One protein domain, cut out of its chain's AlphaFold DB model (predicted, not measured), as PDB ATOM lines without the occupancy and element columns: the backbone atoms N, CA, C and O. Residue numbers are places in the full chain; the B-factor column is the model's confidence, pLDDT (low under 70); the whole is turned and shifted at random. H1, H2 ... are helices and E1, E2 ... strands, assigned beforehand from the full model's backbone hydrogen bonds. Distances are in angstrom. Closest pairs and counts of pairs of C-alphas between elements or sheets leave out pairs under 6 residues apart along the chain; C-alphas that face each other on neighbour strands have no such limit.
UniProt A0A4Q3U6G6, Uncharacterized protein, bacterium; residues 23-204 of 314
ATOM      1  N   THR A  23     147.437 172.187  92.802       97.75
ATOM      2  CA  THR A  23     148.350 172.713  93.831       97.75
ATOM      3  C   THR A  23     148.548 171.730  94.987       97.75
ATOM      4  O   THR A  23     149.676 171.535  95.430       97.75
ATOM      5  N   PHE A  24     147.474 171.090  95.462       98.44
ATOM      6  CA  PHE A  24     147.563 170.105  96.541       98.44
ATOM      7  C   PHE A  24     148.372 168.882  96.092       98.44
ATOM      8  O   PHE A  24     149.290 168.453  96.787       98.44
ATOM      9  N   ASN A  25     148.090 168.370  94.891       98.38
ATOM     10  CA  ASN A  25     148.824 167.254  94.299       98.38
ATOM     11  C   ASN A  25     150.304 167.597  94.114       98.38
ATOM     12  O   ASN A  25     151.150 166.743  94.354       98.38
ATOM     13  N   ALA A  26     150.635 168.841  93.757       97.94
ATOM     14  CA  ALA A  26     152.022 169.289  93.662       97.94
ATOM     15  C   ALA A  26     152.747 169.228  95.019       97.94
ATOM     16  O   ALA A  26     153.911 168.838  95.058       97.94
ATOM     17  N   PHE A  27     152.076 169.546  96.133       97.88
ATOM     18  CA  PHE A  27     152.667 169.382  97.468       97.88
ATOM     19  C   PHE A  27     152.941 167.909  97.803       97.88
ATOM     20  O   PHE A  27     153.998 167.576  98.340       97.88
ATOM     21  N   VAL A  28     152.011 167.011  97.458       98.25
ATOM     22  CA  VAL A  28     152.187 165.562  97.652       98.25
ATOM     23  C   VAL A  28     153.331 165.040  96.777       98.25
ATOM     24  O   VAL A  28     154.205 164.329  97.266       98.25
ATOM     25  N   GLN A  29     153.371 165.430  95.503       98.00
ATOM     26  CA  GLN A  29     154.425 165.046  94.560       98.00
ATOM     27  C   GLN A  29     155.808 165.506  95.018       98.00
ATOM     28  O   GLN A  29     156.748 164.716  94.985       98.00
ATOM     29  N   ASP A  30     155.934 166.750  95.483       96.81
ATOM     30  CA  ASP A  30     157.186 167.281  96.024       96.81
ATOM     31  C   ASP A  30     157.661 166.463  97.239       96.81
ATOM     32  O   ASP A  30     158.817 166.041  97.294       96.81
ATOM     33  N   SER A  31     156.747 166.129  98.156       97.19
ATOM     34  CA  SER A  31     157.037 165.260  99.304       97.19
ATOM     35  C   SER A  31     157.543 163.870  98.900       97.19
ATOM     36  O   SER A  31     158.515 163.356  99.461       97.19
ATOM     37  N   TYR A  32     156.918 163.256  97.894       97.56
ATOM     38  CA  TYR A  32     157.340 161.960  97.360       97.56
ATOM     39  C   TYR A  32     158.692 162.040  96.646       97.56
ATOM     40  O   TYR A  32     159.534 161.164  96.846       97.56
ATOM     41  N   GLY A  33     158.934 163.113  95.887       96.25
ATOM     42  CA  GLY A  33     160.210 163.372  95.226       96.25
ATOM     43  C   GLY A  33     161.367 163.481  96.217       96.25
ATOM     44  O   GLY A  33     162.386 162.813  96.039       96.25
ATOM     45  N   VAL A  34     161.191 164.241  97.303       92.94
ATOM     46  CA  VAL A  34     162.201 164.370  98.371       92.94
ATOM     47  C   VAL A  34     162.465 163.036  99.070       92.94
ATOM     48  O   VAL A  34     163.613 162.720  99.376       92.94
ATOM     49  N   ALA A  35     161.431 162.219  99.272       93.56
ATOM     50  CA  ALA A  35     161.566 160.890  99.862       93.56
ATOM     51  C   ALA A  35     162.077 159.810  98.882       93.56
ATOM     52  O   ALA A  35     162.221 158.653  99.277       93.56
ATOM     53  N   GLY A  36     162.303 160.139  97.602       95.44
ATOM     54  CA  GLY A  36     162.696 159.171  96.572       95.44
ATOM     55  C   GLY A  36     161.613 158.136  96.234       95.44
ATOM     56  O   GLY A  36     161.919 157.057  95.722       95.44
ATOM     57  N   ARG A  37     160.343 158.437  96.526       95.69
ATOM     58  CA  ARG A  37     159.187 157.566  96.270       95.69
ATOM     59  C   ARG A  37     158.496 157.975  94.967       95.69
ATOM     60  O   ARG A  37     158.440 159.151  94.632       95.69
ATOM     61  N   LYS A  38     157.968 156.998  94.222       94.94
ATOM     62  CA  LYS A  38     157.466 157.210  92.847       94.94
ATOM     63  C   LYS A  38     155.943 157.273  92.704       94.94
ATOM     64  O   LYS A  38     155.479 157.717  91.662       94.94
ATOM     65  N   ASP A  39     155.193 156.824  93.708       97.31
ATOM     66  CA  ASP A  39     153.728 156.704  93.652       97.31
ATOM     67  C   ASP A  39     153.046 157.693  94.617       97.31
ATOM     68  O   ASP A  39     152.695 157.300  95.729       97.31
ATOM     69  N   PRO A  40     152.880 158.976  94.244       97.19
ATOM     70  CA  PRO A  40     152.200 159.955  95.094       97.19
ATOM     71  C   PRO A  40     150.718 159.621  95.344       97.19
ATOM     72  O   PRO A  40     150.164 160.090  96.338       97.19
ATOM     73  N   ASP A  41     150.083 158.794  94.504       97.69
ATOM     74  CA  ASP A  41     148.670 158.419  94.661       97.69
ATOM     75  C   ASP A  41     148.438 157.503  95.872       97.69
ATOM     76  O   ASP A  41     147.346 157.455  96.447       97.69
ATOM     77  N   GLU A  42     149.490 156.828  96.331       98.25
ATOM     78  CA  GLU A  42     149.481 156.048  97.563       98.25
ATOM     79  C   GLU A  42     149.088 156.882  98.792       98.25
ATOM     80  O   GLU A  42     148.435 156.347  99.690       98.25
ATOM     81  N   PHE A  43     149.427 158.177  98.839       98.25
ATOM     82  CA  PHE A  43     148.995 159.053  99.931       98.25
ATOM     83  C   PHE A  43     147.466 159.098 100.032       98.25
ATOM     84  O   PHE A  43     146.912 158.832 101.102       98.25
ATOM     85  N   PHE A  44     146.793 159.381  98.915       98.31
ATOM     86  CA  PHE A  44     145.337 159.506  98.861       98.31
ATOM     87  C   PHE A  44     144.658 158.174  99.183       98.31
ATOM     88  O   PHE A  44     143.817 158.106 100.078       98.31
ATOM     89  N   ARG A  45     145.112 157.091  98.539       98.12
ATOM     90  CA  ARG A  45     144.607 155.734  98.778       98.12
ATOM     91  C   ARG A  45     144.743 155.321 100.244       98.12
ATOM     92  O   ARG A  45     143.779 154.849 100.836       98.12
ATOM     93  N   THR A  46     145.901 155.564 100.859       98.00
ATOM     94  CA  THR A  46     146.125 155.247 102.279       98.00
ATOM     95  C   THR A  46     145.181 156.033 103.185       98.00
ATOM     96  O   THR A  46     144.654 155.497 104.164       98.00
ATOM     97  N   LEU A  47     144.978 157.320 102.897       97.06
ATOM     98  CA  LEU A  47     144.136 158.177 103.721       97.06
ATOM     99  C   LEU A  47     142.653 157.769 103.633       97.06
ATOM    100  O   LEU A  47     141.967 157.737 104.660       97.06
ATOM    101  N   ASP A  48     142.188 157.381 102.444       97.81
ATOM    102  CA  ASP A  48     140.835 156.865 102.218       97.81
ATOM    103  C   ASP A  48     140.618 155.484 102.844       97.81
ATOM    104  O   ASP A  48     139.632 155.289 103.556       97.81
ATOM    105  N   GLU A  49     141.557 154.548 102.682       98.31
ATOM    106  CA  GLU A  49     141.503 153.232 103.333       98.31
ATOM    107  C   GLU A  49     141.391 153.366 104.860       98.31
ATOM    108  O   GLU A  49     140.592 152.679 105.506       98.31
ATOM    109  N   ARG A  50     142.150 154.295 105.460       98.00
ATOM    110  CA  ARG A  50     142.072 154.581 106.900       98.00
ATOM    111  C   ARG A  50     140.749 155.225 107.299       98.00
ATOM    112  O   ARG A  50     140.232 154.896 108.367       98.00
ATOM    113  N   ALA A  51     140.194 156.115 106.475       97.94
ATOM    114  CA  ALA A  51     138.883 156.709 106.725       97.94
ATOM    115  C   ALA A  51     137.785 155.637 106.731       97.94
ATOM    116  O   ALA A  51     137.052 155.523 107.716       97.94
ATOM    117  N   VAL A  52     137.748 154.788 105.700       98.19
ATOM    118  CA  VAL A  52     136.788 153.681 105.585       98.19
ATOM    119  C   VAL A  52     136.921 152.719 106.764       98.19
ATOM    120  O   VAL A  52     135.927 152.394 107.413       98.19
ATOM    121  N   LYS A  53     138.150 152.329 107.129       97.94
ATOM    122  CA  LYS A  53     138.407 151.475 108.301       97.94
ATOM    123  C   LYS A  53     137.935 152.106 109.618       97.94
ATOM    124  O   LYS A  53     137.563 151.386 110.541       97.94
ATOM    125  N   ALA A  54     137.934 153.434 109.713       97.38
ATOM    126  CA  ALA A  54     137.434 154.181 110.866       97.38
ATOM    127  C   ALA A  54     135.908 154.424 110.838       97.38
ATOM    128  O   ALA A  54     135.400 155.172 111.681       97.38
ATOM    129  N   GLY A  55     135.179 153.825 109.887       97.56
ATOM    130  CA  GLY A  55     133.734 154.004 109.719       97.56
ATOM    131  C   GLY A  55     133.350 155.388 109.191       97.56
ATOM    132  O   GLY A  55     132.275 155.892 109.506       97.56
ATOM    133  N   LEU A  56     134.248 156.039 108.449       97.88
ATOM    134  CA  LEU A  56     134.040 157.347 107.834       97.88
ATOM    135  C   LEU A  56     133.942 157.189 106.306       97.88
ATOM    136  O   LEU A  56     134.551 156.269 105.760       97.88
ATOM    137  N   PRO A  57     133.246 158.090 105.585       97.56
ATOM    138  CA  PRO A  57     133.350 158.133 104.126       97.56
ATOM    139  C   PRO A  57     134.790 158.454 103.704       97.56
ATOM    140  O   PRO A  57     135.545 159.028 104.502       97.56
ATOM    141  N   THR A  58     135.152 158.149 102.454       97.81
ATOM    142  CA  THR A  58     136.401 158.643 101.842       97.81
ATOM    143  C   THR A  58     136.471 160.171 101.939       97.81
ATOM    144  O   THR A  58     135.465 160.840 102.201       97.81
ATOM    145  N   TRP A  59     137.663 160.746 101.813       97.00
ATOM    146  CA  TRP A  59     137.831 162.203 101.855       97.00
ATOM    147  C   TRP A  59     137.117 162.858 100.675       97.00
ATOM    148  O   TRP A  59     136.324 163.784 100.844       97.00
ATOM    149  N   GLU A  60     137.237 162.273  99.484       95.31
ATOM    150  CA  GLU A  60     136.532 162.807  98.325       95.31
ATOM    151  C   GLU A  60     134.999 162.759  98.478       95.31
ATOM    152  O   GLU A  60     134.315 163.736  98.151       95.31
ATOM    153  N   ASP A  61     134.444 161.665  99.012       97.38
ATOM    154  CA  ASP A  61     132.999 161.545  99.229       97.38
ATOM    155  C   ASP A  61     132.505 162.461 100.350       97.38
ATOM    156  O   ASP A  61     131.412 163.027 100.244       97.38
ATOM    157  N   TRP A  62     133.310 162.676 101.398       97.69
ATOM    158  CA  TRP A  62     132.989 163.658 102.433       97.69
ATOM    159  C   TRP A  62     132.840 165.051 101.820       97.69
ATOM    160  O   TRP A  62     131.797 165.680 102.000       97.69
ATOM    161  N   ALA A  63     133.818 165.500 101.030       95.81
ATOM    162  CA  ALA A  63     133.784 166.827 100.422       95.81
ATOM    163  C   ALA A  63     132.653 166.990  99.388       95.81
ATOM    164  O   ALA A  63     132.107 168.086  99.228       95.81
ATOM    165  N   LYS A  64     132.262 165.910  98.692       95.00
ATOM    166  CA  LYS A  64     131.079 165.891  97.809       95.00
ATOM    167  C   LYS A  64     129.773 166.026  98.597       95.00
ATOM    168  O   LYS A  64     128.881 166.741  98.145       95.00
ATOM    169  N   GLY A  65     129.668 165.368  99.754       94.75
ATOM    170  CA  GLY A  65     128.481 165.389 100.616       94.75
ATOM    171  C   GLY A  65     128.339 166.636 101.496       94.75
ATOM    172  O   GLY A  65     127.227 166.962 101.901       94.75
ATOM    173  N   HIS A  66     129.432 167.358 101.764       94.88
ATOM    174  CA  HIS A  66     129.473 168.508 102.681       94.88
ATOM    175  C   HIS A  66     129.724 169.825 101.941       94.88
ATOM    176  O   HIS A  66     130.595 170.604 102.311       94.88
ATOM    177  N   ARG A  67     128.982 170.073 100.856       95.81
ATOM    178  CA  ARG A  67     129.106 171.334 100.112       95.81
ATOM    179  C   ARG A  67     128.753 172.530 100.994       95.81
ATOM    180  O   ARG A  67     127.704 172.525 101.636       95.81
ATOM    181  N   SER A  68     129.596 173.561 100.953       93.56
ATOM    182  CA  SER A  68     129.393 174.774 101.743       93.56
ATOM    183  C   SER A  68     128.033 175.417 101.480       93.56
ATOM    184  O   SER A  68     127.663 175.682 100.334       93.56
ATOM    185  N   LYS A  69     127.321 175.737 102.562       93.00
ATOM    186  CA  LYS A  69     126.073 176.520 102.536       93.00
ATOM    187  C   LYS A  69     126.310 178.011 102.791       93.00
ATOM    188  O   LYS A  69     125.372 178.803 102.766       93.00
ATOM    189  N   GLY A  70     127.558 178.404 103.057       87.50
ATOM    190  CA  GLY A  70     127.959 179.793 103.283       87.50
ATOM    191  C   GLY A  70     127.544 180.392 104.634       87.50
ATOM    192  O   GLY A  70     127.674 181.608 104.805       87.50
ATOM    193  N   THR A  71     127.061 179.585 105.586       93.00
ATOM    194  CA  THR A  71     126.726 180.043 106.947       93.00
ATOM    195  C   THR A  71     127.866 179.760 107.935       93.00
ATOM    196  O   THR A  71     128.648 178.829 107.719       93.00
ATOM    197  N   PRO A  72     127.995 180.542 109.025       94.38
ATOM    198  CA  PRO A  72     128.963 180.253 110.083       94.38
ATOM    199  C   PRO A  72     128.766 178.875 110.722       94.38
ATOM    200  O   PRO A  72     129.737 178.161 110.942       94.38
ATOM    201  N   GLU A  73     127.527 178.471 110.988       95.50
ATOM    202  CA  GLU A  73     127.221 177.200 111.651       95.50
ATOM    203  C   GLU A  73     127.699 176.013 110.807       95.50
ATOM    204  O   GLU A  73     128.378 175.126 111.316       95.50
ATOM    205  N   ASP A  74     127.432 176.060 109.500       96.19
ATOM    206  CA  ASP A  74     127.857 175.052 108.527       96.19
ATOM    207  C   ASP A  74     129.390 175.017 108.384       96.19
ATOM    208  O   ASP A  74     129.993 173.946 108.374       96.19
ATOM    209  N   ALA A  75     130.048 176.182 108.357       96.75
ATOM    210  CA  ALA A  75     131.508 176.279 108.308       96.75
ATOM    211  C   ALA A  75     132.190 175.712 109.564       96.75
ATOM    212  O   ALA A  75     133.206 175.019 109.459       96.75
ATOM    213  N   ARG A  76     131.631 175.980 110.751       97.81
ATOM    214  CA  ARG A  76     132.110 175.387 112.005       97.81
ATOM    215  C   ARG A  76     131.936 173.880 111.987       97.81
ATOM    216  O   ARG A  76     132.898 173.170 112.260       97.81
ATOM    217  N   GLU A  77     130.735 173.407 111.666       97.81
ATOM    218  CA  GLU A  77     130.439 171.980 111.631       97.81
ATOM    219  C   GLU A  77     131.414 171.250 110.701       97.81
ATOM    220  O   GLU A  77     132.042 170.274 111.110       97.81
ATOM    221  N   ALA A  78     131.621 171.770 109.488       98.19
ATOM    222  CA  ALA A  78     132.582 171.223 108.540       98.19
ATOM    223  C   ALA A  78     134.007 171.188 109.116       98.19
ATOM    224  O   ALA A  78     134.657 170.143 109.077       98.19
ATOM    225  N   GLY A  79     134.481 172.287 109.712       98.19
ATOM    226  CA  GLY A  79     135.797 172.344 110.355       98.19
ATOM    227  C   GLY A  79     135.966 171.311 111.475       98.19
ATOM    228  O   GLY A  79     136.960 170.583 111.511       98.19
ATOM    229  N   GLU A  80     134.971 171.179 112.355       98.31
ATOM    230  CA  GLU A  80     134.966 170.190 113.439       98.31
ATOM    231  C   GLU A  80     134.920 168.748 112.917       98.31
ATOM    232  O   GLU A  80     135.573 167.858 113.473       98.31
ATOM    233  N   GLN A  81     134.167 168.495 111.844       98.12
ATOM    234  CA  GLN A  81     134.123 167.187 111.201       98.12
ATOM    235  C   GLN A  81     135.479 166.821 110.588       98.12
ATOM    236  O   GLN A  81     135.981 165.726 110.855       98.12
ATOM    237  N   VAL A  82     136.117 167.725 109.837       98.25
ATOM    238  CA  VAL A  82     137.449 167.477 109.260       98.25
ATOM    239  C   VAL A  82     138.495 167.277 110.359       98.25
ATOM    240  O   VAL A  82     139.311 166.357 110.268       98.25
ATOM    241  N   TRP A  83     138.425 168.036 111.458       98.12
ATOM    242  CA  TRP A  83     139.268 167.812 112.638       98.12
ATOM    243  C   TRP A  83     139.103 166.391 113.207       98.12
ATOM    244  O   TRP A  83     140.098 165.685 113.417       98.12
ATOM    245  N   LYS A  84     137.858 165.916 113.381       97.69
ATOM    246  CA  LYS A  84     137.576 164.536 113.828       97.69
ATOM    247  C   LYS A  84     138.149 163.512 112.845       97.69
ATOM    248  O   LYS A  84     138.715 162.506 113.279       97.69
ATOM    249  N   ARG A  85     138.025 163.755 111.534       97.44
ATOM    250  CA  ARG A  85     138.565 162.879 110.479       97.44
ATOM    251  C   ARG A  85     140.087 162.785 110.559       97.44
ATOM    252  O   ARG A  85     140.599 161.668 110.590       97.44
ATOM    253  N   ILE A  86     140.806 163.904 110.691       97.31
ATOM    254  CA  ILE A  86     142.269 163.906 110.888       97.31
ATOM    255  C   ILE A  86     142.650 163.069 112.108       97.31
ATOM    256  O   ILE A  86     143.479 162.169 112.001       97.31
ATOM    257  N   LYS A  87     142.018 163.316 113.263       96.00
ATOM    258  CA  LYS A  87     142.333 162.611 114.517       96.00
ATOM    259  C   LYS A  87     142.100 161.101 114.425       96.00
ATOM    260  O   LYS A  87     142.815 160.346 115.077       96.00
ATOM    261  N   LYS A  88     141.124 160.664 113.622       97.00
ATOM    262  CA  LYS A  88     140.800 159.245 113.402       97.00
ATOM    263  C   LYS A  88     141.671 158.564 112.342       97.00
ATOM    264  O   LYS A  88     141.900 157.365 112.445       97.00
ATOM    265  N   THR A  89     142.139 159.298 111.334       97.19
ATOM    266  CA  THR A  89     142.854 158.732 110.172       97.19
ATOM    267  C   THR A  89     144.369 158.886 110.251       97.19
ATOM    268  O   THR A  89     145.089 158.058 109.696       97.19
ATOM    269  N   ILE A  90     144.858 159.907 110.960       96.44
ATOM    270  CA  ILE A  90     146.281 160.166 111.188       96.44
ATOM    271  C   ILE A  90     146.505 160.348 112.691       96.44
ATOM    272  O   ILE A  90     146.417 161.444 113.252       96.44
ATOM    273  N   THR A  91     146.704 159.235 113.391       94.38
ATOM    274  CA  THR A  91     146.539 159.198 114.853       94.38
ATOM    275  C   THR A  91     147.773 159.666 115.621       94.38
ATOM    276  O   THR A  91     147.637 160.113 116.762       94.38
ATOM    277  N   LYS A  92     148.968 159.615 115.024       94.62
ATOM    278  CA  LYS A  92     150.218 159.931 115.721       94.62
ATOM    279  C   LYS A  92     150.646 161.372 115.454       94.62
ATOM    280  O   LYS A  92     151.039 161.713 114.349       94.62
ATOM    281  N   PHE A  93     150.612 162.233 116.466       92.50
ATOM    282  CA  PHE A  93     151.271 163.538 116.373       92.50
ATOM    283  C   PHE A  93     152.764 163.374 116.691       92.50
ATOM    284  O   PHE A  93     153.098 162.761 117.702       92.50
ATOM    285  N   SER A  94     153.663 163.881 115.843       90.12
ATOM    286  CA  SER A  94     155.114 163.816 116.092       90.12
ATOM    287  C   SER A  94     155.822 165.020 115.503       90.12
ATOM    288  O   SER A  94     155.700 165.277 114.314       90.12
ATOM    289  N   LEU A  95     156.631 165.702 116.307       86.31
ATOM    290  CA  LEU A  95     157.488 166.789 115.837       86.31
ATOM    291  C   LEU A  95     158.867 166.291 115.382       86.31
ATOM    292  O   LEU A  95     159.693 167.092 114.974       86.31
ATOM    293  N   ASP A  96     159.149 164.988 115.436       82.69
ATOM    294  CA  ASP A  96     160.517 164.486 115.252       82.69
ATOM    295  C   ASP A  96     160.952 164.474 113.780       82.69
ATOM    296  O   ASP A  96     162.112 164.739 113.472       82.69
ATOM    297  N   ARG A  97     160.025 164.170 112.864       75.88
ATOM    298  CA  ARG A  97     160.296 163.899 111.444       75.88
ATOM    299  C   ARG A  97     159.560 164.875 110.526       75.88
ATOM    300  O   ARG A  97     158.543 164.499 109.957       75.88
ATOM    301  N   GLY A  98     160.086 166.093 110.357       72.62
ATOM    302  CA  GLY A  98     159.643 167.038 109.312       72.62
ATOM    303  C   GLY A  98     158.140 167.326 109.299       72.62
ATOM    304  O   GLY A  98     157.405 166.916 110.184       72.62
ATOM    305  N   PHE A  99     157.654 167.988 108.259       83.94
ATOM    306  CA  PHE A  99     156.352 167.624 107.699       83.94
ATOM    307  C   PHE A  99     156.687 166.834 106.426       83.94
ATOM    308  O   PHE A  99     157.620 167.202 105.726       83.94
ATOM    309  N   GLU A 100     155.978 165.753 106.116       93.56
ATOM    310  CA  GLU A 100     155.996 165.139 104.781       93.56
ATOM    311  C   GLU A 100     154.719 164.310 104.614       93.56
ATOM    312  O   GLU A 100     154.329 163.573 105.522       93.56
ATOM    313  N   PHE A 101     154.080 164.371 103.446       96.75
ATOM    314  CA  PHE A 101     152.927 163.518 103.133       96.75
ATOM    315  C   PHE A 101     153.300 162.033 103.166       96.75
ATOM    316  O   PHE A 101     152.495 161.191 103.564       96.75
ATOM    317  N   THR A 102     154.549 161.704 102.836       96.31
ATOM    318  CA  THR A 102     155.073 160.337 102.942       96.31
ATOM    319  C   THR A 102     155.102 159.811 104.381       96.31
ATOM    320  O   THR A 102     154.927 158.607 104.574       96.31
ATOM    321  N   ASN A 103     155.215 160.675 105.398       94.56
ATOM    322  CA  ASN A 103     155.156 160.268 106.808       94.56
ATOM    323  C   ASN A 103     153.737 159.865 107.236       94.56
ATOM    324  O   ASN A 103     153.572 158.976 108.074       94.56
ATOM    325  N   VAL A 104     152.695 160.424 106.608       95.75
ATOM    326  CA  VAL A 104     151.320 159.940 106.817       95.75
ATOM    327  C   VAL A 104     151.237 158.471 106.435       95.75
ATOM    328  O   VAL A 104     150.702 157.663 107.196       95.75
ATOM    329  N   VAL A 105     151.807 158.100 105.292       96.50
ATOM    330  CA  VAL A 105     151.785 156.718 104.811       96.50
ATOM    331  C   VAL A 105     152.684 155.825 105.659       96.50
ATOM    332  O   VAL A 105     152.203 154.847 106.229       96.50
ATOM    333  N   ALA A 106     153.960 156.190 105.798       94.88
ATOM    334  CA  ALA A 106     154.986 155.335 106.385       94.88
ATOM    335  C   ALA A 106     154.860 155.166 107.906       94.88
ATOM    336  O   ALA A 106     155.090 154.075 108.424       94.88
ATOM    337  N   THR A 107     154.513 156.230 108.633       94.69
ATOM    338  CA  THR A 107     154.559 156.243 110.106       94.69
ATOM    339  C   THR A 107     153.239 156.643 110.757       94.69
ATOM    340  O   THR A 107     153.147 156.636 111.988       94.69
ATOM    341  N   ASN A 108     152.204 156.934 109.958       95.31
ATOM    342  CA  ASN A 108     150.911 157.429 110.437       95.31
ATOM    343  C   ASN A 108     151.044 158.729 111.249       95.31
ATOM    344  O   ASN A 108     150.282 158.973 112.190       95.31
ATOM    345  N   GLU A 109     152.044 159.541 110.895       95.31
ATOM    346  CA  GLU A 109     152.384 160.770 111.604       95.31
ATOM    347  C   GLU A 109     151.744 162.006 110.982       95.31
ATOM    348  O   GLU A 109     151.630 162.129 109.763       95.31
ATOM    349  N   ARG A 110     151.352 162.941 111.849       93.62
ATOM    350  CA  ARG A 110     150.927 164.295 111.494       93.62
ATOM    351  C   ARG A 110     151.680 165.343 112.300       93.62
ATOM    352  O   ARG A 110     152.022 165.140 113.466       93.62
ATOM    353  N   GLN A 111     151.843 166.495 111.667       93.69
ATOM    354  CA  GLN A 111     152.412 167.715 112.224       93.69
ATOM    355  C   GLN A 111     151.458 168.877 112.017       93.69
ATOM    356  O   GLN A 111     150.573 168.805 111.163       93.69
ATOM    357  N   CYS A 112     151.675 169.960 112.764       95.06
ATOM    358  CA  CYS A 112     150.864 171.170 112.689       95.06
ATOM    359  C   CYS A 112     150.688 171.700 111.264       95.06
ATOM    360  O   CYS A 112     149.572 172.019 110.860       95.06
ATOM    361  N   TYR A 113     151.762 171.724 110.477       96.38
ATOM    362  CA  TYR A 113     151.710 172.232 109.115       96.38
ATOM    363  C   TYR A 113     150.990 171.279 108.156       96.38
ATOM    364  O   TYR A 113     149.989 171.656 107.548       96.38
ATOM    365  N   LEU A 114     151.425 170.016 108.099       96.38
ATOM    366  CA  LEU A 114     150.825 168.977 107.256       96.38
ATOM    367  C   LEU A 114     149.313 168.848 107.478       96.38
ATOM    368  O   LEU A 114     148.535 168.876 106.527       96.38
ATOM    369  N   GLN A 115     148.885 168.719 108.736       96.56
ATOM    370  CA  GLN A 115     147.466 168.550 109.039       96.56
ATOM    371  C   GLN A 115     146.659 169.795 108.657       96.56
ATOM    372  O   GLN A 115     145.530 169.652 108.207       96.56
ATOM    373  N   SER A 116     147.228 170.997 108.792       98.06
ATOM    374  CA  SER A 116     146.542 172.235 108.423       98.06
ATOM    375  C   SER A 116     146.369 172.335 106.909       98.06
ATOM    376  O   SER A 116     145.297 172.731 106.456       98.06
ATOM    377  N   ILE A 117     147.361 171.894 106.122       98.31
ATOM    378  CA  ILE A 117     147.243 171.779 104.659       98.31
ATOM    379  C   ILE A 117     146.122 170.807 104.277       98.31
ATOM    380  O   ILE A 117     145.293 171.147 103.435       98.31
ATOM    381  N   ILE A 118     146.044 169.632 104.913       98.19
ATOM    382  CA  ILE A 118     144.970 168.660 104.644       98.19
ATOM    383  C   ILE A 118     143.603 169.243 105.032       98.19
ATOM    384  O   ILE A 118     142.673 169.184 104.234       98.19
ATOM    385  N   VAL A 119     143.481 169.854 106.219       98.44
ATOM    386  CA  VAL A 119     142.219 170.446 106.701       98.44
ATOM    387  C   VAL A 119     141.729 171.546 105.763       98.44
ATOM    388  O   VAL A 119     140.588 171.504 105.311       98.44
ATOM    389  N   ALA A 120     142.581 172.524 105.449       98.56
ATOM    390  CA  ALA A 120     142.200 173.630 104.580       98.56
ATOM    391  C   ALA A 120     141.937 173.159 103.143       98.56
ATOM    392  O   ALA A 120     140.972 173.611 102.532       98.56
ATOM    393  N   GLY A 121     142.727 172.216 102.618       98.44
ATOM    394  CA  GLY A 121     142.502 171.644 101.291       98.44
ATOM    395  C   GLY A 121     141.160 170.916 101.190       98.44
ATOM    396  O   GLY A 121     140.427 171.104 100.217       98.44
ATOM    397  N   GLU A 122     140.796 170.136 102.205       98.50
ATOM    398  CA  GLU A 122     139.514 169.428 102.251       98.50
ATOM    399  C   GLU A 122     138.326 170.401 102.338       98.50
ATOM    400  O   GLU A 122     137.355 170.290 101.585       98.50
ATOM    401  N   LEU A 123     138.430 171.431 103.183       98.56
ATOM    402  CA  LEU A 123     137.416 172.484 103.284       98.56
ATOM    403  C   LEU A 123     137.276 173.272 101.970       98.56
ATOM    404  O   LEU A 123     136.158 173.499 101.502       98.56
ATOM    405  N   GLN A 124     138.386 173.625 101.315       98.38
ATOM    406  CA  GLN A 124     138.358 174.271  99.999       98.38
ATOM    407  C   GLN A 124     137.715 173.371  98.936       98.38
ATOM    408  O   GLN A 124     136.930 173.848  98.115       98.38
ATOM    409  N   LYS A 125     137.989 172.059  98.957       98.00
ATOM    410  CA  LYS A 125     137.357 171.088  98.048       98.00
ATOM    411  C   LYS A 125     135.844 171.034  98.240       98.00
ATOM    412  O   LYS A 125     135.115 170.913  97.253       98.00
ATOM    413  N   ALA A 126     135.381 171.158  99.481       98.00
ATOM    414  CA  ALA A 126     133.973 171.256  99.850       98.00
ATOM    415  C   ALA A 126     133.341 172.638  99.546       98.00
ATOM    416  O   ALA A 126     132.121 172.789  99.612       98.00
ATOM    417  N   GLY A 127     134.134 173.626  99.123       97.25
ATOM    418  CA  GLY A 127     133.668 174.954  98.709       97.25
ATOM    419  C   GLY A 127     133.677 176.010  99.814       97.25
ATOM    420  O   GLY A 127     133.097 177.077  99.626       97.25
ATOM    421  N   TYR A 128     134.309 175.736 100.958       97.69
ATOM    422  CA  TYR A 128     134.515 176.733 102.008       97.69
ATOM    423  C   TYR A 128     135.705 177.644 101.673       97.69
ATOM    424  O   TYR A 128     136.707 177.200 101.110       97.69
ATOM    425  N   ASP A 129     135.619 178.915 102.072       96.69
ATOM    426  CA  ASP A 129     136.781 179.808 102.107       96.69
ATOM    427  C   ASP A 129     137.662 179.383 103.287       96.69
ATOM    428  O   ASP A 129     137.283 179.538 104.446       96.69
ATOM    429  N   ALA A 130     138.802 178.763 102.995       97.88
ATOM    430  CA  ALA A 130     139.708 178.230 104.001       97.88
ATOM    431  C   ALA A 130     141.165 178.442 103.592       97.88
ATOM    432  O   ALA A 130     141.482 178.568 102.412       97.88
ATOM    433  N   GLY A 131     142.074 178.465 104.559       98.00
ATOM    434  CA  GLY A 131     143.501 178.643 104.303       98.00
ATOM    435  C   GLY A 131     144.336 178.423 105.556       98.00
ATOM    436  O   GLY A 131     143.866 177.805 106.506       98.00
ATOM    437  N   ILE A 132     145.571 178.918 105.562       98.12
ATOM    438  CA  ILE A 132     146.527 178.704 106.657       98.12
ATOM    439  C   ILE A 132     146.934 180.039 107.278       98.12
ATOM    440  O   ILE A 132     147.123 181.029 106.566       98.12
ATOM    441  N   ALA A 133     147.128 180.042 108.593       97.94
ATOM    442  CA  ALA A 133     147.873 181.067 109.316       97.94
ATOM    443  C   ALA A 133     148.983 180.412 110.149       97.94
ATOM    444  O   ALA A 133     148.857 179.250 110.548       97.94
ATOM    445  N   MET A 134     150.053 181.157 110.437       97.81
ATOM    446  CA  MET A 134     151.017 180.743 111.463       97.81
ATOM    447  C   MET A 134     150.619 181.344 112.813       97.81
ATOM    448  O   MET A 134     149.995 182.402 112.867       97.81
ATOM    449  N   VAL A 135     150.989 180.685 113.903       97.19
ATOM    450  CA  VAL A 135     150.731 181.106 115.280       97.19
ATOM    451  C   VAL A 135     152.037 181.589 115.897       97.19
ATOM    452  O   VAL A 135     153.005 180.832 115.993       97.19
ATOM    453  N   TRP A 136     152.052 182.841 116.355       95.44
ATOM    454  CA  TRP A 136     153.188 183.413 117.087       95.44
ATOM    455  C   TRP A 136     152.919 183.557 118.580       95.44
ATOM    456  O   TRP A 136     153.875 183.685 119.333       95.44
ATOM    457  N   ALA A 137     151.661 183.498 119.028       95.56
ATOM    458  CA  ALA A 137     151.312 183.426 120.444       95.56
ATOM    459  C   ALA A 137     150.152 182.448 120.650       95.56
ATOM    460  O   ALA A 137     149.075 182.631 120.080       95.56
ATOM    461  N   ASN A 138     150.371 181.412 121.460       95.12
ATOM    462  CA  ASN A 138     149.343 180.410 121.737       95.12
ATOM    463  C   ASN A 138     148.253 180.949 122.682       95.12
ATOM    464  O   ASN A 138     148.302 182.095 123.136       95.12
ATOM    465  N   ARG A 139     147.263 180.113 123.017       94.88
ATOM    466  CA  ARG A 139     146.170 180.471 123.939       94.88
ATOM    467  C   ARG A 139     146.628 180.923 125.334       94.88
ATOM    468  O   ARG A 139     145.923 181.681 125.995       94.88
ATOM    469  N   HIS A 140     147.806 180.483 125.777       94.62
ATOM    470  CA  HIS A 140     148.406 180.837 127.068       94.62
ATOM    471  C   HIS A 140     149.333 182.059 126.981       94.62
ATOM    472  O   HIS A 140     149.950 182.428 127.975       94.62
ATOM    473  N   GLY A 141     149.448 182.686 125.805       92.69
ATOM    474  CA  GLY A 141     150.318 183.838 125.575       92.69
ATOM    475  C   GLY A 141     151.794 183.478 125.414       92.69
ATOM    476  O   GLY A 141     152.625 184.376 125.298       92.69
ATOM    477  N   GLN A 142     152.143 182.187 125.375       93.12
ATOM    478  CA  GLN A 142     153.510 181.771 125.083       93.12
ATOM    479  C   GLN A 142     153.811 182.083 123.624       93.12
ATOM    480  O   GLN A 142     153.084 181.652 122.721       93.12
ATOM    481  N   THR A 143     154.884 182.836 123.407       92.88
ATOM    482  CA  THR A 143     155.268 183.278 122.075       92.88
ATOM    483  C   THR A 143     156.248 182.319 121.423       92.88
ATOM    484  O   THR A 143     157.146 181.794 122.079       92.88
ATOM    485  N   SER A 144     156.115 182.142 120.116       88.00
ATOM    486  CA  SER A 144     157.080 181.435 119.282       88.00
ATOM    487  C   SER A 144     157.398 182.265 118.051       88.00
ATOM    488  O   SER A 144     156.678 183.201 117.702       88.00
ATOM    489  N   ASN A 145     158.457 181.885 117.354       84.06
ATOM    490  CA  ASN A 145     158.810 182.507 116.099       84.06
ATOM    491  C   ASN A 145     158.006 181.923 114.920       84.06
ATOM    492  O   ASN A 145     158.574 181.338 114.014       84.06
ATOM    493  N   ASN A 146     156.669 181.999 114.950       81.88
ATOM    494  CA  ASN A 146     155.794 181.349 113.954       81.88
ATOM    495  C   ASN A 146     155.985 179.820 113.843       81.88
ATOM    496  O   ASN A 146     155.824 179.252 112.768       81.88
ATOM    497  N   GLY A 147     156.317 179.123 114.935       83.38
ATOM    498  CA  GLY A 147     156.647 177.689 114.888       83.38
ATOM    499  C   GLY A 147     155.449 176.751 114.672       83.38
ATOM    500  O   GLY A 147     155.629 175.556 114.439       83.38
ATOM    501  N   HIS A 148     154.221 177.267 114.747       94.69
ATOM    502  CA  HIS A 148     152.988 176.480 114.677       94.69
ATOM    503  C   HIS A 148     152.065 176.991 113.570       94.69
ATOM    504  O   HIS A 148     151.995 178.189 113.325       94.69
ATOM    505  N   ALA A 149     151.365 176.082 112.899       96.69
ATOM    506  CA  ALA A 149     150.466 176.386 111.792       96.69
ATOM    507  C   ALA A 149     149.068 175.853 112.090       96.69
ATOM    508  O   ALA A 149     148.923 174.757 112.637       96.69
ATOM    509  N   VAL A 150     148.059 176.621 111.689       98.19
ATOM    510  CA  VAL A 150     146.645 176.287 111.874       98.19
ATOM    511  C   VAL A 150     145.859 176.511 110.593       98.19
ATOM    512  O   VAL A 150     146.205 177.375 109.779       98.19
ATOM    513  N   ALA A 151     144.775 175.757 110.428       98.44
ATOM    514  CA  ALA A 151     143.804 176.027 109.383       98.44
ATOM    515  C   ALA A 151     142.831 177.123 109.839       98.44
ATOM    516  O   ALA A 151     142.443 177.198 111.004       98.44
ATOM    517  N   LEU A 152     142.416 177.960 108.895       97.94
ATOM    518  CA  LEU A 152     141.328 178.915 109.047       97.94
ATOM    519  C   LEU A 152     140.169 178.484 108.157       97.94
ATOM    520  O   LEU A 152     140.397 178.154 106.995       97.94
ATOM    521  N   VAL A 153     138.945 178.561 108.671       97.00
ATOM    522  CA  VAL A 153     137.721 178.572 107.863       97.00
ATOM    523  C   VAL A 153     137.031 179.916 108.029       97.00
ATOM    524  O   VAL A 153     136.970 180.472 109.126       97.00
ATOM    525  N   ARG A 154     136.556 180.475 106.925       94.81
ATOM    526  CA  ARG A 154     136.148 181.868 106.828       94.81
ATOM    527  C   ARG A 154     134.715 181.982 106.367       94.81
ATOM    528  O   ARG A 154     134.206 181.205 105.562       94.81
ATOM    529  N   THR A 155     134.075 183.025 106.859       92.50
ATOM    530  CA  THR A 155     132.774 183.487 106.392       92.50
ATOM    531  C   THR A 155     132.924 184.910 105.860       92.50
ATOM    532  O   THR A 155     134.005 185.504 105.861       92.50
ATOM    533  N   LYS A 156     131.819 185.529 105.437       87.38
ATOM    534  CA  LYS A 156     131.843 186.941 105.022       87.38
ATOM    535  C   LYS A 156     132.282 187.899 106.138       87.38
ATOM    536  O   LYS A 156     132.719 189.001 105.821       87.38
ATOM    537  N   LYS A 157     132.121 187.516 107.412       86.44
ATOM    538  CA  LYS A 157     132.291 188.417 108.568       86.44
ATOM    539  C   LYS A 157     133.256 187.915 109.637       86.44
ATOM    540  O   LYS A 157     133.773 188.733 110.384       86.44
ATOM    541  N   LYS A 158     133.434 186.603 109.750       92.44
ATOM    542  CA  LYS A 158     134.144 185.955 110.853       92.44
ATOM    543  C   LYS A 158     135.065 184.863 110.328       92.44
ATOM    544  O   LYS A 158     134.699 184.183 109.366       92.44
ATOM    545  N   ASP A 159     136.184 184.667 111.010       96.06
ATOM    546  CA  ASP A 159     137.147 183.597 110.746       96.06
ATOM    547  C   ASP A 159     137.190 182.646 111.960       96.06
ATOM    548  O   ASP A 159     136.960 183.065 113.093       96.06
ATOM    549  N   LEU A 160     137.447 181.357 111.751       97.44
ATOM    550  CA  LEU A 160     137.524 180.344 112.807       97.44
ATOM    551  C   LEU A 160     138.813 179.547 112.649       97.44
ATOM    552  O   LEU A 160     139.124 179.074 111.556       97.44
ATOM    553  N   VAL A 161     139.543 179.388 113.748       98.25
ATOM    554  CA  VAL A 161     140.743 178.550 113.799       98.25
ATOM    555  C   VAL A 161     140.330 177.101 114.015       98.25
ATOM    556  O   VAL A 161     139.630 176.803 114.982       98.25
ATOM    557  N   ILE A 162     140.807 176.218 113.141       98.31
ATOM    558  CA  ILE A 162     140.726 174.767 113.300       98.31
ATOM    559  C   ILE A 162     142.136 174.235 113.559       98.31
ATOM    560  O   ILE A 162     143.003 174.290 112.681       98.31
ATOM    561  N   ASP A 163     142.367 173.713 114.766       97.38
ATOM    562  CA  ASP A 163     143.688 173.255 115.203       97.38
ATOM    563  C   ASP A 163     143.686 171.769 115.572       97.38
ATOM    564  O   ASP A 163     143.253 171.333 116.638       97.38
ATOM    565  N   CYS A 164     144.219 170.951 114.670       95.81
ATOM    566  CA  CYS A 164     144.336 169.516 114.896       95.81
ATOM    567  C   CYS A 164     145.462 169.148 115.881       95.81
ATOM    568  O   CYS A 164     145.535 167.989 116.298       95.81
ATOM    569  N   SER A 165     146.336 170.069 116.298       93.31
ATOM    570  CA  SER A 165     147.342 169.786 117.332       93.31
ATOM    571  C   SER A 165     146.693 169.678 118.708       93.31
ATOM    572  O   SER A 165     147.121 168.866 119.523       93.31
ATOM    573  N   GLU A 166     145.591 170.390 118.910       93.50
ATOM    574  CA  GLU A 166     144.939 170.554 120.203       93.50
ATOM    575  C   GLU A 166     143.848 169.493 120.451       93.50
ATOM    576  O   GLU A 166     143.398 168.811 119.513       93.50
ATOM    577  N   PRO A 167     143.449 169.252 121.716       91.75
ATOM    578  CA  PRO A 167     142.426 168.260 122.060       91.75
ATOM    579  C   PRO A 167     141.008 168.670 121.638       91.75
ATOM    580  O   PRO A 167     140.135 167.806 121.560       91.75
ATOM    581  N   TYR A 168     140.788 169.948 121.328       93.44
ATOM    582  CA  TYR A 168     139.515 170.498 120.868       93.44
ATOM    583  C   TYR A 168     139.663 171.071 119.449       93.44
ATOM    584  O   TYR A 168     140.763 171.472 119.074       93.44
ATOM    585  N   PRO A 169     138.587 171.096 118.640       93.69
ATOM    586  CA  PRO A 169     138.674 171.524 117.245       93.69
ATOM    587  C   PRO A 169     138.922 173.023 117.082       93.69
ATOM    588  O   PRO A 169     139.667 173.421 116.190       93.69
ATOM    589  N   VAL A 170     138.286 173.836 117.928       95.44
ATOM    590  CA  VAL A 170     138.339 175.298 117.872       95.44
ATOM    591  C   VAL A 170     139.267 175.812 118.956       95.44
ATOM    592  O   VAL A 170     139.089 175.481 120.129       95.44
ATOM    593  N   GLU A 171     140.214 176.660 118.562       94.62
ATOM    594  CA  GLU A 171     141.211 177.234 119.462       94.62
ATOM    595  C   GLU A 171     141.317 178.752 119.375       94.62
ATOM    596  O   GLU A 171     141.009 179.376 118.357       94.62
ATOM    597  N   VAL A 172     141.761 179.343 120.486       96.50
ATOM    598  CA  VAL A 172     141.784 180.797 120.703       96.50
ATOM    599  C   VAL A 172     143.211 181.310 120.901       96.50
ATOM    600  O   VAL A 172     143.584 181.832 121.952       96.50
ATOM    601  N   HIS A 173     144.047 181.122 119.878       97.44
ATOM    602  CA  HIS A 173     145.434 181.594 119.874       97.44
ATOM    603  C   HIS A 173     145.511 183.116 119.980       97.44
ATOM    604  O   HIS A 173     144.808 183.834 119.280       97.44
ATOM    605  N   GLN A 174     146.398 183.638 120.826       96.50
ATOM    606  CA  GLN A 174     146.480 185.081 121.078       96.50
ATOM    607  C   GLN A 174     147.196 185.872 119.973       96.50
ATOM    608  O   GLN A 174     147.169 187.107 119.995       96.50
ATOM    609  N   GLY A 175     147.857 185.193 119.033       96.56
ATOM    610  CA  GLY A 175     148.637 185.833 117.985       96.56
ATOM    611  C   GLY A 175     148.770 184.982 116.730       96.56
ATOM    612  O   GLY A 175     149.249 183.850 116.792       96.56
ATOM    613  N   LEU A 176     148.402 185.565 115.586       97.44
ATOM    614  CA  LEU A 176     148.528 184.965 114.258       97.44
ATOM    615  C   LEU A 176     149.451 185.786 113.351       97.44
ATOM    616  O   LEU A 176     149.598 186.994 113.524       97.44
ATOM    617  N   PHE A 177     150.072 185.129 112.380       97.38
ATOM    618  CA  PHE A 177     150.815 185.751 111.292       97.38
ATOM    619  C   PHE A 177     150.088 185.469 109.982       97.38
ATOM    620  O   PHE A 177     149.840 184.312 109.623       97.38
ATOM    621  N   MET A 178     149.686 186.546 109.317       96.25
ATOM    622  CA  MET A 178     148.721 186.515 108.221       96.25
ATOM    623  C   MET A 178     149.133 187.459 107.098       96.25
ATOM    624  O   MET A 178     150.005 188.313 107.265       96.25
ATOM    625  N   ARG A 179     148.488 187.323 105.940       94.31
ATOM    626  CA  ARG A 179     148.703 188.198 104.790       94.31
ATOM    627  C   ARG A 179     147.880 189.476 104.933       94.31
ATOM    628  O   ARG A 179     146.692 189.435 105.260       94.31
ATOM    629  N   ARG A 180     148.509 190.626 104.691       90.94
ATOM    630  CA  ARG A 180     147.846 191.934 104.735       90.94
ATOM    631  C   ARG A 180     147.100 192.200 103.416       90.94
ATOM    632  O   ARG A 180     147.619 191.858 102.349       90.94
ATOM    633  N   PRO A 181     145.928 192.865 103.447       83.50
ATOM    634  CA  PRO A 181     145.289 193.369 102.232       83.50
ATOM    635  C   PRO A 181     146.234 194.265 101.434       83.50
ATOM    636  O   PRO A 181     146.849 195.173 101.993       83.50
ATOM    637  N   GLY A 182     146.342 194.022 100.129       80.19
ATOM    638  CA  GLY A 182     147.269 194.748  99.255       80.19
ATOM    639  C   GLY A 182     148.702 194.199  99.239       80.19
ATOM    640  O   GLY A 182     149.520 194.694  98.469       80.19
ATOM    641  N   GLY A 183     148.995 193.146 100.010       84.94
ATOM    642  CA  GLY A 183     150.267 192.425  99.981       84.94
ATOM    643  C   GLY A 183     151.108 192.577 101.250       84.94
ATOM    644  O   GLY A 183     150.864 193.435 102.097       84.94
ATOM    645  N   GLY A 184     152.116 191.711 101.365       91.25
ATOM    646  CA  GLY A 184     152.948 191.585 102.560       91.25
ATOM    647  C   GLY A 184     152.284 190.773 103.672       91.25
ATOM    648  O   GLY A 184     151.170 190.262 103.527       91.25
ATOM    649  N   TYR A 185     152.985 190.660 104.795       95.12
ATOM    650  CA  TYR A 185     152.553 189.889 105.956       95.12
ATOM    651  C   TYR A 185     152.551 190.749 107.216       95.12
ATOM    652  O   TYR A 185     153.155 191.821 107.247       95.12
ATOM    653  N   GLN A 186     151.849 190.296 108.249       95.06
ATOM    654  CA  GLN A 186     151.763 191.018 109.510       95.06
ATOM    655  C   GLN A 186     151.507 190.070 110.682       95.06
ATOM    656  O   GLN A 186     150.729 189.118 110.571       95.06
ATOM    657  N   PHE A 187     152.129 190.375 111.820       95.50
ATOM    658  CA  PHE A 187     151.762 189.824 113.118       95.50
ATOM    659  C   PHE A 187     150.520 190.547 113.638       95.50
ATOM    660  O   PHE A 187     150.489 191.774 113.759       95.50
ATOM    661  N   VAL A 188     149.482 189.777 113.932       95.38
ATOM    662  CA  VAL A 188     148.167 190.284 114.321       95.38
ATOM    663  C   VAL A 188     147.675 189.590 115.575       95.38
ATOM    664  O   VAL A 188     148.089 188.467 115.886       95.38
ATOM    665  N   ARG A 189     146.756 190.246 116.280       95.12
ATOM    666  CA  ARG A 189     146.007 189.643 117.381       95.12
ATOM    667  C   ARG A 189     144.551 189.447 116.963       95.12
ATOM    668  O   ARG A 189     143.880 190.426 116.629       95.12
ATOM    669  N   PRO A 190     144.048 188.206 116.938       95.56
ATOM    670  CA  PRO A 190     142.624 187.967 116.754       95.56
ATOM    671  C   PRO A 190     141.830 188.457 117.973       95.56
ATOM    672  O   PRO A 190     142.254 188.307 119.117       95.56
ATOM    673  N   VAL A 191     140.653 189.022 117.721       94.38
ATOM    674  CA  VAL A 191     139.670 189.383 118.745       94.38
ATOM    675  C   VAL A 191     138.509 188.408 118.635       94.38
ATOM    676  O   VAL A 191     137.772 188.421 117.646       94.38
ATOM    677  N   TYR A 192     138.387 187.548 119.641       95.69
ATOM    678  CA  TYR A 192     137.404 186.475 119.671       95.69
ATOM    679  C   TYR A 192     136.082 186.916 120.301       95.69
ATOM    680  O   TYR A 192     136.074 187.610 121.318       95.69
ATOM    681  N   GLY A 193     134.974 186.458 119.721       95.44
ATOM    682  CA  GLY A 193     133.673 186.429 120.379       95.44
ATOM    683  C   GLY A 193     133.595 185.306 121.419       95.44
ATOM    684  O   GLY A 193     134.464 184.435 121.499       95.44
ATOM    685  N   THR A 194     132.517 185.283 122.205       94.19
ATOM    686  CA  THR A 194     132.275 184.241 123.227       94.19
ATOM    687  C   THR A 194     132.097 182.842 122.638       94.19
ATOM    688  O   THR A 194     132.218 181.847 123.342       94.19
ATOM    689  N   ASP A 195     131.794 182.765 121.346       93.00
ATOM    690  CA  ASP A 195     131.630 181.539 120.575       93.00
ATOM    691  C   ASP A 195     132.963 181.011 120.004       93.00
ATOM    692  O   ASP A 195     132.990 179.928 119.421       93.00
ATOM    693  N   GLY A 196     134.078 181.731 120.170       95.69
ATOM    694  CA  GLY A 196     135.394 181.361 119.636       95.69
ATOM    695  C   GLY A 196     135.608 181.741 118.169       95.69
ATOM    696  O   GLY A 196     136.648 181.412 117.603       95.69
ATOM    697  N   TRP A 197     134.665 182.446 117.538       97.25
ATOM    698  CA  TRP A 197     134.913 183.061 116.237       97.25
ATOM    699  C   TRP A 197     135.792 184.299 116.380       97.25
ATOM    700  O   TRP A 197     135.604 185.105 117.287       97.25
ATOM    701  N   ILE A 198     136.704 184.492 115.435       96.38
ATOM    702  CA  ILE A 198     137.440 185.739 115.266       96.38
ATOM    703  C   ILE A 198     136.504 186.741 114.594       96.38
ATOM    704  O   ILE A 198     136.079 186.545 113.453       96.38
ATOM    705  N   GLU A 199     136.185 187.823 115.298       93.19
ATOM    706  CA  GLU A 199     135.294 188.876 114.799       93.19
ATOM    707  C   GLU A 199     136.061 190.012 114.120       93.19
ATOM    708  O   GLU A 199     135.533 190.700 113.248       93.19
ATOM    709  N   ARG A 200     137.319 190.213 114.520       92.56
ATOM    710  CA  ARG A 200     138.244 191.178 113.918       92.56
ATOM    711  C   ARG A 200     139.686 190.854 114.293       92.56
ATOM    712  O   ARG A 200     139.942 190.058 115.192       92.56
ATOM    713  N   TYR A 201     140.613 191.547 113.646       93.81
ATOM    714  CA  TYR A 201     142.035 191.531 113.965       93.81
ATOM    715  C   TYR A 201     142.502 192.925 114.382       93.81
ATOM    716  O   TYR A 201     142.031 193.924 113.829       93.81
ATOM    717  N   THR A 202     143.442 192.978 115.321       92.00
ATOM    718  CA  THR A 202     144.261 194.156 115.631       92.00
ATOM    719  C   THR A 202     145.716 193.890 115.251       92.00
ATOM    720  O   THR A 202     146.097 192.752 114.954       92.00
ATOM    721  N   ASP A 203     146.549 194.932 115.230       89.19
ATOM    722  CA  ASP A 203     147.993 194.736 115.104       89.19
ATOM    723  C   ASP A 203     148.573 193.977 116.322       89.19
ATOM    724  O   ASP A 203     147.889 193.730 117.322       89.19
ATOM    725  N   ALA A 204     149.848 193.589 116.256       87.12
ATOM    726  CA  ALA A 204     150.507 192.877 117.352       87.12
ATOM    727  C   ALA A 204     150.532 193.659 118.686       87.12
ATOM    728  O   ALA A 204     150.570 193.041 119.757       87.12
TER     729      ALA A 204
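This is residues 23 to 204 of the 314 residues of an uncharacterized protein of bacterium (UniProt A0A4Q3U6G6). One antiparallel sheet is curled like part of a barrel and folded back so that E3 and E2 face E4, E5 and E6, with E1 as the hinge; beside it lies a body of helices. H6 runs in the middle, packed on E2 and E1, with H4 next to it on E3 and E2, while H1, H2, H3 and H5 lie farther from the sheet. The 182 printed residues hold six named helices, then six named strands, in the sheet order E3 E2 E1 E4 E5 E6, a mixed class. The whole is compact, with a radius of gyration of the C-alphas of 16.2 A and spans of 45 by 35 by 32 A.

E1, residues 129 to 137, E2, residues 143 to 154, and E3, residues 159 to 162, form a meander, each strand the antiparallel neighbour of the one before; N 133 and O 150 are 3.1 A apart, N 160 and O 153 2.8 A. E4, residues 175 to 179, E5, residues 185 to 192, and E6, residues 198 to 203, form another, with N 178 to O 186 at 3.0 A and N 191 to O 200 at 2.8 A. E1 and E4 are antiparallel neighbours, N 177 to O 134 at 2.8 A; E1, E2, E3 and E4 make a Greek key, four strands in a row of which E1, E2 and E3 are a meander and the first, E1, is the antiparallel neighbour of the fourth, E4. E2 bends by 81 degrees at residue 147. The closest C-alphas of edge strands E3 and E6, Asp 159 and Ile 198, are 5.0 A apart. H6, residues 112 to 125, is on the sheet, over E2 and E1, at a height of 7.5 A. H4, residues 72 to 89, is on it over E3 and E2, and touches H6 at a steep tilt of 52 degrees, closest at C-alphas 82 and 119, 6.2 A. H3, residues 59 to 65, touches H6, C-alphas 63 and 125 at 6.0 A. H2, residues 41 to 53, touches H4, C-alphas 50 and 89 at 5.3 A. H5, residues 101 to 107, touches H2, C-alphas 105 and 43 at 6.1 A. H1, residues 23 to 34, touches H5, C-alphas 31 and 101 at 5.9 A. Every O i to N i+4 pair is within hydrogen-bond range in H1, H2, H3, H4 and H6, and 2 of 3 in H5.

H1 begins at C-alpha 23, (148.350, 172.713, 93.831). H4 is 25.6 A long, E2 24.5 A, E1 23.7 A, E5 20.7 A and H6 19.9 A. E6 ends at C-alpha 203, (147.993, 194.736, 115.104).

The C-alphas farthest apart, those of Lys 38 and Thr 194, are 47.8 A apart. The printed part has no cut. The links H4 to H5 and E3 to E4 are long. No printed residue is under 70 in pLDDT.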